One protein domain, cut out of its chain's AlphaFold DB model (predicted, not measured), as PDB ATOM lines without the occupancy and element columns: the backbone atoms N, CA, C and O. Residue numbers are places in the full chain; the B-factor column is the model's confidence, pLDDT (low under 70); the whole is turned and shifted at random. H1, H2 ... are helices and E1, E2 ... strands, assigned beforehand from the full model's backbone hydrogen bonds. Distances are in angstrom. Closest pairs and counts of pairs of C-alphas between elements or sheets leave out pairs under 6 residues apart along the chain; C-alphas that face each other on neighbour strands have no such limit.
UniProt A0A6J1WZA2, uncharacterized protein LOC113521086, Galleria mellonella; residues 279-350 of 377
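AT A GLANCE: This is residues 279 to 350 of the 377 residues of the protein "uncharacterized protein LOC113521086" of Galleria mellonella (UniProt A0A6J1WZA2). With little regular structure, the domain is a rod built on one strongly twisted sheet of three strands, with long loops, residues 279 to 293 and 303 to 321, running along it and four-residue H1 at one end. The printed part has 72 residues, 28 in named elements, mostly strand: E1, E2, E3, H1 along the chain, sheet order E1, E3, E2, antiparallel. It is only just loose, close to compact, with radius of gyration of the C-alphas 13.5 A and spans 44 by 21 by 21 A.

HOW THE PARTS SIT: Inner strand E3, residues 335 to 344, bends by 53 degrees at residue 340. Edge strand E1, residues 294 to 302, is antiparallel to it at 155 degrees, N 298 and O 340 being within hydrogen-bond range at 2.8 A. E2, residues 322 to 326, forms an antiparallel hairpin with E3 at 137 degrees; N 325 and O 341 are within hydrogen-bond range at 2.8 A. H1, residues 346 to 349, is too short for an O i to N i+4 pair.

IN THESE COORDINATES: E1 measures 25.6 A from C-alpha 294 at (175.929, 164.371, 222.772), E3 26.3 A, E2 13.2 A, and H1 5.8 A to C-alpha 349 at (178.611, 158.296, 209.966).

THE WHOLE: The farthest C-alphas, Thr 305 and Cys 350, are 44.4 A apart. The printed part has no cut; the link E1 to E2 is long, and residue 290 is under pLDDT 70.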
ATOM      1  N   ARG A 279     196.291 174.311 227.812       90.56
ATOM      2  CA  ARG A 279     195.923 172.901 227.945       90.56
ATOM      3  C   ARG A 279     194.423 172.756 227.740       90.56
ATOM      4  O   ARG A 279     193.654 173.510 228.318       90.56
ATOM      5  N   ALA A 280     194.019 171.755 226.970       90.50
ATOM      6  CA  ALA A 280     192.661 171.236 227.023       90.50
ATOM      7  C   ALA A 280     192.662 170.018 227.970       90.50
ATOM      8  O   ALA A 280     193.467 169.102 227.753       90.50
ATOM      9  N   PRO A 281     191.860 169.993 229.048       90.75
ATOM     10  CA  PRO A 281     191.597 168.758 229.771       90.75
ATOM     11  C   PRO A 281     190.872 167.759 228.849       90.75
ATOM     12  O   PRO A 281     190.304 168.171 227.834       90.75
ATOM     13  N   PRO A 282     190.899 166.451 229.166       90.25
ATOM     14  CA  PRO A 282     190.159 165.458 228.397       90.25
ATOM     15  C   PRO A 282     188.687 165.856 228.261       90.25
ATOM     16  O   PRO A 282     188.024 166.144 229.258       90.25
ATOM     17  N   LEU A 283     188.199 165.889 227.022       88.44
ATOM     18  CA  LEU A 283     186.790 166.105 226.735       88.44
ATOM     19  C   LEU A 283     186.046 164.793 226.992       88.44
ATOM     20  O   LEU A 283     186.356 163.778 226.372       88.44
ATOM     21  N   LEU A 284     185.075 164.826 227.898       88.19
ATOM     22  CA  LEU A 284     184.180 163.706 228.163       88.19
ATOM     23  C   LEU A 284     182.793 164.086 227.661       88.19
ATOM     24  O   LEU A 284     182.182 165.024 228.170       88.19
ATOM     25  N   LEU A 285     182.330 163.372 226.641       86.44
ATOM     26  CA  LEU A 285     180.970 163.507 226.139       86.44
ATOM     27  C   LEU A 285     180.034 162.664 227.018       86.44
ATOM     28  O   LEU A 285     180.363 161.510 227.304       86.44
ATOM     29  N   PRO A 286     178.890 163.208 227.468       86.25
ATOM     30  CA  PRO A 286     177.909 162.424 228.203       86.25
ATOM     31  C   PRO A 286     177.357 161.288 227.333       86.25
ATOM     32  O   PRO A 286     177.282 161.405 226.105       86.25
ATOM     33  N   ALA A 287     176.953 160.189 227.974       78.31
ATOM     34  CA  ALA A 287     176.240 159.118 227.291       78.31
ATOM     35  C   ALA A 287     174.936 159.669 226.694       78.31
ATOM     36  O   ALA A 287     174.190 160.374 227.373       78.31
ATOM     37  N   ALA A 288     174.682 159.350 225.429       72.38
ATOM     38  CA  ALA A 288     173.492 159.763 224.698       72.38
ATOM     39  C   ALA A 288     172.808 158.525 224.109       72.38
ATOM     40  O   ALA A 288     173.468 157.538 223.776       72.38
ATOM     41  N   ALA A 289     171.479 158.563 224.011       71.88
ATOM     42  CA  ALA A 289     170.716 157.515 223.346       71.88
ATOM     43  C   ALA A 289     171.064 157.469 221.841       71.88
ATOM     44  O   ALA A 289     171.502 158.483 221.280       71.88
ATOM     45  N   PRO A 290     170.852 156.331 221.152       66.56
ATOM     46  CA  PRO A 290     170.982 156.273 219.698       66.56
ATOM     47  C   PRO A 290     170.186 157.405 219.031       66.56
ATOM     48  O   PRO A 290     169.047 157.657 219.419       66.56
ATOM     49  N   TYR A 291     170.784 158.083 218.046       70.00
ATOM     50  CA  TYR A 291     170.193 159.224 217.317       70.00
ATOM     51  C   TYR A 291     169.943 160.493 218.143       70.00
ATOM     52  O   TYR A 291     169.222 161.386 217.703       70.00
ATOM     53  N   THR A 292     170.561 160.613 219.320       80.31
ATOM     54  CA  THR A 292     170.590 161.869 220.078       80.31
ATOM     55  C   THR A 292     172.003 162.428 220.116       80.31
ATOM     56  O   THR A 292     172.973 161.692 220.308       80.31
ATOM     57  N   TRP A 293     172.134 163.737 219.901       87.31
ATOM     58  CA  TRP A 293     173.439 164.388 219.922       87.31
ATOM     59  C   TRP A 293     173.949 164.460 221.352       87.31
ATOM     60  O   TRP A 293     173.245 164.914 222.255       87.31
ATOM     61  N   SER A 294     175.203 164.069 221.544       91.38
ATOM     62  CA  SER A 294     175.929 164.371 222.772       91.38
ATOM     63  C   SER A 294     176.712 165.662 222.582       91.38
ATOM     64  O   SER A 294     177.190 165.945 221.482       91.38
ATOM     65  N   SER A 295     176.853 166.464 223.632       93.75
ATOM     66  CA  SER A 295     177.692 167.657 223.564       93.75
ATOM     67  C   SER A 295     178.405 167.940 224.875       93.75
ATOM     68  O   SER A 295     177.923 167.592 225.953       93.75
ATOM     69  N   ALA A 296     179.579 168.553 224.772       94.06
ATOM     70  CA  ALA A 296     180.359 169.003 225.913       94.06
ATOM     71  C   ALA A 296     181.137 170.277 225.553       94.06
ATOM     72  O   ALA A 296     181.628 170.401 224.424       94.06
ATOM     73  N   PRO A 297     181.294 171.225 226.493       93.50
ATOM     74  CA  PRO A 297     182.063 172.429 226.235       93.50
ATOM     75  C   PRO A 297     183.549 172.086 226.076       93.50
ATOM     76  O   PRO A 297     184.142 171.391 226.908       93.50
ATOM     77  N   LEU A 298     184.183 172.626 225.035       93.50
ATOM     78  CA  LEU A 298     185.633 172.618 224.918       93.50
ATOM     79  C   LEU A 298     186.194 173.641 225.899       93.50
ATOM     80  O   LEU A 298     186.156 174.852 225.665       93.50
ATOM     81  N   ILE A 299     186.731 173.136 227.003       93.31
ATOM     82  CA  ILE A 299     187.374 173.969 228.007       93.31
ATOM     83  C   ILE A 299     188.865 174.082 227.710       93.31
ATOM     84  O   ILE A 299     189.531 173.084 227.456       93.31
ATOM     85  N   LEU A 300     189.404 175.296 227.779       93.69
ATOM     86  CA  LEU A 300     190.834 175.562 227.731       93.69
ATOM     87  C   LEU A 300     191.298 176.181 229.047       93.69
ATOM     88  O   LEU A 300     190.716 177.141 229.549       93.69
ATOM     89  N   GLU A 301     192.377 175.634 229.588       93.94
ATOM     90  CA  GLU A 301     193.107 176.153 230.738       93.94
ATOM     91  C   GLU A 301     194.377 176.838 230.241       93.94
ATOM     92  O   GLU A 301     195.257 176.206 229.646       93.94
ATOM     93  N   SER A 302     194.485 178.142 230.480       92.88
ATOM     94  CA  SER A 302     195.649 178.935 230.108       92.88
ATOM     95  C   SER A 302     196.356 179.465 231.343       92.88
ATOM     96  O   SER A 302     195.764 180.052 232.242       92.88
ATOM     97  N   THR A 303     197.669 179.289 231.351       91.81
ATOM     98  CA  THR A 303     198.592 179.938 232.299       91.81
ATOM     99  C   THR A 303     199.467 180.971 231.589       91.81
ATOM    100  O   THR A 303     200.481 181.413 232.121       91.81
ATOM    101  N   MET A 304     199.129 181.311 230.342       86.19
ATOM    102  CA  MET A 304     199.889 182.270 229.551       86.19
ATOM    103  C   MET A 304     199.611 183.695 230.028       86.19
ATOM    104  O   MET A 304     198.480 184.045 230.347       86.19
ATOM    105  N   THR A 305     200.635 184.548 229.995       83.38
ATOM    106  CA  THR A 305     200.514 185.983 230.323       83.38
ATOM    107  C   THR A 305     199.928 186.814 229.180       83.38
ATOM    108  O   THR A 305     199.894 188.039 229.255       83.38
ATOM    109  N   ILE A 306     199.558 186.168 228.076       84.69
ATOM    110  CA  ILE A 306     198.986 186.804 226.895       84.69
ATOM    111  C   ILE A 306     197.568 186.302 226.696       84.69
ATOM    112  O   ILE A 306     197.265 185.134 226.940       84.69
ATOM    113  N   THR A 307     196.731 187.181 226.174       88.12
ATOM    114  CA  THR A 307     195.423 186.806 225.665       88.12
ATOM    115  C   THR A 307     195.600 186.074 224.336       88.12
ATOM    116  O   THR A 307     196.265 186.575 223.426       88.12
ATOM    117  N   VAL A 308     195.021 184.883 224.222       87.44
ATOM    118  CA  VAL A 308     194.997 184.094 222.986       87.44
ATOM    119  C   VAL A 308     193.574 184.025 222.453       87.44
ATOM    120  O   VAL A 308     192.612 184.063 223.212       87.44
ATOM    121  N   ARG A 309     193.426 183.922 221.135       87.19
ATOM    122  CA  ARG A 309     192.126 183.736 220.491       87.19
ATOM    123  C   ARG A 309     192.129 182.404 219.764       87.19
ATOM    124  O   ARG A 309     192.984 182.172 218.914       87.19
ATOM    125  N   VAL A 310     191.170 181.547 220.084       85.81
ATOM    126  CA  VAL A 310     190.918 180.312 219.346       85.81
ATOM    127  C   VAL A 310     190.391 180.698 217.973       85.81
ATOM    128  O   VAL A 310     189.329 181.313 217.844       85.81
ATOM    129  N   LEU A 311     191.180 180.398 216.946       79.12
ATOM    130  CA  LEU A 311     190.817 180.651 215.555       79.12
ATOM    131  C   LEU A 311     190.073 179.454 214.969       79.12
ATOM    132  O   LEU A 311     189.031 179.643 214.354       79.12
ATOM    133  N   ASN A 312     190.590 178.248 215.204       76.00
ATOM    134  CA  ASN A 312     190.034 177.002 214.698       76.00
ATOM    135  C   ASN A 312     190.348 175.836 215.655       76.00
ATOM    136  O   ASN A 312     191.303 175.918 216.434       76.00
ATOM    137  N   VAL A 313     189.568 174.760 215.565       82.75
ATOM    138  CA  VAL A 313     189.773 173.482 216.258       82.75
ATOM    139  C   VAL A 313     189.667 172.382 215.206       82.75
ATOM    140  O   VAL A 313     188.610 172.199 214.610       82.75
ATOM    141  N   THR A 314     190.765 171.670 214.953       79.25
ATOM    142  CA  THR A 314     190.816 170.593 213.954       79.25
ATOM    143  C   THR A 314     191.084 169.241 214.601       79.25
ATOM    144  O   THR A 314     191.699 169.142 215.666       79.25
ATOM    145  N   GLN A 315     190.599 168.187 213.948       76.88
ATOM    146  CA  GLN A 315     190.801 166.804 214.367       76.88
ATOM    147  C   GLN A 315     191.976 166.199 213.580       76.88
ATOM    148  O   GLN A 315     192.025 166.369 212.359       76.88
ATOM    149  N   PRO A 316     192.920 165.479 214.222       71.12
ATOM    150  CA  PRO A 316     194.035 164.835 213.518       71.12
ATOM    151  C   PRO A 316     193.587 163.862 212.420       71.12
ATOM    152  O   PRO A 316     194.262 163.728 211.400       71.12
ATOM    153  N   VAL A 317     192.457 163.194 212.657       79.88
ATOM    154  CA  VAL A 317     191.702 162.403 211.688       79.88
ATOM    155  C   VAL A 317     190.291 162.989 211.699       79.88
ATOM    156  O   VAL A 317     189.665 162.956 212.757       79.88
ATOM    157  N   PRO A 318     189.816 163.593 210.597       82.88
ATOM    158  CA  PRO A 318     188.467 164.140 210.540       82.88
ATOM    159  C   PRO A 318     187.427 163.043 210.771       82.88
ATOM    160  O   PRO A 318     187.352 162.097 209.989       82.88
ATOM    161  N   ASP A 319     186.637 163.186 211.831       86.94
ATOM    162  CA  ASP A 319     185.448 162.376 212.079       86.94
ATOM    163  C   ASP A 319     184.211 163.237 211.767       86.94
ATOM    164  O   ASP A 319     184.027 164.270 212.425       86.94
ATOM    165  N   PRO A 320     183.384 162.871 210.768       87.50
ATOM    166  CA  PRO A 320     182.202 163.646 210.399       87.50
ATOM    167  C   PRO A 320     181.136 163.689 211.505       87.50
ATOM    168  O   PRO A 320     180.313 164.608 211.498       87.50
ATOM    169  N   ALA A 321     181.156 162.755 212.465       87.81
ATOM    170  CA  ALA A 321     180.276 162.787 213.631       87.81
ATOM    171  C   ALA A 321     180.685 163.830 214.666       87.81
ATOM    172  O   ALA A 321     179.851 164.230 215.474       87.81
ATOM    173  N   VAL A 322     181.938 164.289 214.664       89.56
ATOM    174  CA  VAL A 322     182.438 165.247 215.653       89.56
ATOM    175  C   VAL A 322     182.469 166.648 215.053       89.56
ATOM    176  O   VAL A 322     183.180 166.923 214.085       89.56
ATOM    177  N   ILE A 323     181.732 167.567 215.668       90.56
ATOM    178  CA  ILE A 323     181.585 168.946 215.196       90.56
ATOM    179  C   ILE A 323     181.979 169.889 216.319       90.56
ATOM    180  O   ILE A 323     181.496 169.761 217.438       90.56
ATOM    181  N   PHE A 324     182.820 170.876 216.024       90.38
ATOM    182  CA  PHE A 324     183.093 171.968 216.951       90.38
ATOM    183  C   PHE A 324     182.322 173.217 216.529       90.38
ATOM    184  O   PHE A 324     182.487 173.709 215.413       90.38
ATOM    185  N   VAL A 325     181.516 173.749 217.443       90.19
ATOM    186  CA  VAL A 325     180.805 175.016 217.282       90.19
ATOM    187  C   VAL A 325     181.466 176.041 218.192       90.19
ATOM    188  O   VAL A 325     181.483 175.900 219.413       90.19
ATOM    189  N   LYS A 326     182.048 177.081 217.594       87.69
ATOM    190  CA  LYS A 326     182.690 178.162 218.342       87.69
ATOM    191  C   LYS A 326     181.638 179.035 219.020       87.69
ATOM    192  O   LYS A 326     180.728 179.523 218.355       87.69
ATOM    193  N   GLU A 327     181.840 179.327 220.299       83.81
ATOM    194  CA  GLU A 327     180.995 180.254 221.051       83.81
ATOM    195  C   GLU A 327     181.749 181.556 221.347       83.81
ATOM    196  O   GLU A 327     182.915 181.568 221.757       83.81
ATOM    197  N   GLY A 328     181.080 182.684 221.104       83.25
ATOM    198  CA  GLY A 328     181.628 184.015 221.348       83.25
ATOM    199  C   GLY A 328     182.933 184.311 220.595       83.25
ATOM    200  O   GLY A 328     183.179 183.872 219.468       83.25
ATOM    201  N   SER A 329     183.804 185.111 221.216       81.56
ATOM    202  CA  SER A 329     185.057 185.553 220.585       81.56
ATOM    203  C   SER A 329     186.119 184.444 220.493       81.56
ATOM    204  O   SER A 329     187.040 184.552 219.669       81.56
ATOM    205  N   GLY A 330     185.976 183.379 221.295       83.44
ATOM    206  CA  GLY A 330     186.981 182.333 221.507       83.44
ATOM    207  C   GLY A 330     188.234 182.839 222.227       83.44
ATOM    208  O   GLY A 330     189.319 182.307 222.013       83.44
ATOM    209  N   THR A 331     188.124 183.921 222.995       89.50
ATOM    210  CA  THR A 331     189.262 184.555 223.668       89.50
ATOM    211  C   THR A 331     189.544 183.875 225.004       89.50
ATOM    212  O   THR A 331     188.632 183.647 225.789       89.50
ATOM    213  N   VAL A 332     190.812 183.573 225.267       89.62
ATOM    214  CA  VAL A 332     191.296 182.885 226.467       89.62
ATOM    215  C   VAL A 332     192.422 183.713 227.073       89.62
ATOM    216  O   VAL A 332     193.391 184.053 226.393       89.62
ATOM    217  N   TRP A 333     192.307 184.033 228.355       90.38
ATOM    218  CA  TRP A 333     193.356 184.668 229.155       90.38
ATOM    219  C   TRP A 333     193.726 183.741 230.316       90.38
ATOM    220  O   TRP A 333     193.362 182.568 230.297       90.38
ATOM    221  N   GLY A 334     194.516 184.213 231.280       91.19
ATOM    222  CA  GLY A 334     194.891 183.399 232.437       91.19
ATOM    223  C   GLY A 334     193.654 182.876 233.175       91.19
ATOM    224  O   GLY A 334     192.854 183.676 233.655       91.19
ATOM    225  N   GLY A 335     193.512 181.551 233.263       92.56
ATOM    226  CA  GLY A 335     192.345 180.896 233.853       92.56
ATOM    227  C   GLY A 335     191.754 179.783 232.987       92.56
ATOM    228  O   GLY A 335     192.421 179.211 232.121       92.56
ATOM    229  N   ARG A 336     190.491 179.447 233.266       93.75
ATOM    230  CA  ARG A 336     189.731 178.372 232.617       93.75
ATOM    231  C   ARG A 336     188.574 178.980 231.826       93.75
ATOM    232  O   ARG A 336     187.776 179.720 232.389       93.75
ATOM    233  N   HIS A 337     188.488 178.663 230.536       93.81
ATOM    234  CA  HIS A 337     187.535 179.278 229.608       93.81
ATOM    235  C   HIS A 337     186.871 178.228 228.720       93.81
ATOM    236  O   HIS A 337     187.561 177.383 228.150       93.81
ATOM    237  N   ALA A 338     185.550 178.301 228.562       91.88
ATOM    238  CA  ALA A 338     184.853 177.607 227.484       91.88
ATOM    239  C   ALA A 338     185.036 178.400 226.184       91.88
ATOM    240  O   ALA A 338     184.824 179.611 226.165       91.88
ATOM    241  N   VAL A 339     185.476 177.738 225.112       92.94
ATOM    242  CA  VAL A 339     185.742 178.396 223.812       92.94
ATOM    243  C   VAL A 339     184.770 177.990 222.708       92.94
ATOM    244  O   VAL A 339     184.866 178.471 221.577       92.94
ATOM    245  N   GLY A 340     183.851 177.091 223.036       92.75
ATOM    246  CA  GLY A 340     182.854 176.521 222.151       92.75
ATOM    247  C   GLY A 340     182.397 175.166 222.664       92.75
ATOM    248  O   GLY A 340     182.877 174.689 223.695       92.75
ATOM    249  N   THR A 341     181.524 174.534 221.899       93.38
ATOM    250  CA  THR A 341     180.915 173.250 222.226       93.38
ATOM    251  C   THR A 341     181.298 172.218 221.176       93.38
ATOM    252  O   THR A 341     181.299 172.488 219.974       93.38
ATOM    253  N   VAL A 342     181.690 171.031 221.632       92.94
ATOM    254  CA  VAL A 342     181.926 169.872 220.773       92.94
ATOM    255  C   VAL A 342     180.672 169.019 220.799       92.94
ATOM    256  O   VAL A 342     180.226 168.618 221.871       92.94
ATOM    257  N   HIS A 343     180.126 168.743 219.624       92.69
ATOM    258  CA  HIS A 343     178.989 167.865 219.412       92.69
ATOM    259  C   HIS A 343     179.462 166.539 218.830       92.69
ATOM    260  O   HIS A 343     180.386 166.506 218.018       92.69
ATOM    261  N   TYR A 344     178.790 165.466 219.225       90.50
ATOM    262  CA  TYR A 344     178.908 164.150 218.626       90.50
ATOM    263  C   TYR A 344     177.541 163.695 218.118       90.50
ATOM    264  O   TYR A 344     176.594 163.569 218.897       90.50
ATOM    265  N   ALA A 345     177.469 163.469 216.810       88.81
ATOM    266  CA  ALA A 345     176.278 163.131 216.044       88.81
ATOM    267  C   ALA A 345     176.549 161.844 215.250       88.81
ATOM    268  O   ALA A 345     177.048 161.885 214.123       88.81
ATOM    269  N   ALA A 346     176.290 160.691 215.873       83.06
ATOM    270  CA  ALA A 346     176.644 159.377 215.327       83.06
ATOM    271  C   ALA A 346     175.999 159.099 213.958       83.06
ATOM    272  O   ALA A 346     176.574 158.395 213.132       83.06
ATOM    273  N   GLU A 347     174.830 159.675 213.688       80.25
ATOM    274  CA  GLU A 347     174.127 159.513 212.422       80.25
ATOM    275  C   GLU A 347     174.877 160.133 211.232       80.25
ATOM    276  O   GLU A 347     174.741 159.686 210.099       80.25
ATOM    277  N   ARG A 348     175.801 161.071 211.452       84.88
ATOM    278  CA  ARG A 348     176.641 161.578 210.354       84.88
ATOM    279  C   ARG A 348     177.612 160.542 209.786       84.88
ATOM    280  O   ARG A 348     178.166 160.757 208.714       84.88
ATOM    281  N   LEU A 349     177.822 159.421 210.480       81.44
ATOM    282  CA  LEU A 349     178.611 158.296 209.966       81.44
ATOM    283  C   LEU A 349     177.833 157.442 208.962       81.44
ATOM    284  O   LEU A 349     178.455 156.744 208.165       81.44
ATOM    285  N   CYS A 350     176.500 157.464 209.015       77.25
ATOM    286  CA  CYS A 350     175.644 156.630 208.172       77.25
ATOM    287  C   CYS A 350     174.863 157.415 207.117       77.25
ATOM    288  O   CYS A 350     174.190 156.788 206.304       77.25
TER     289      CYS A 350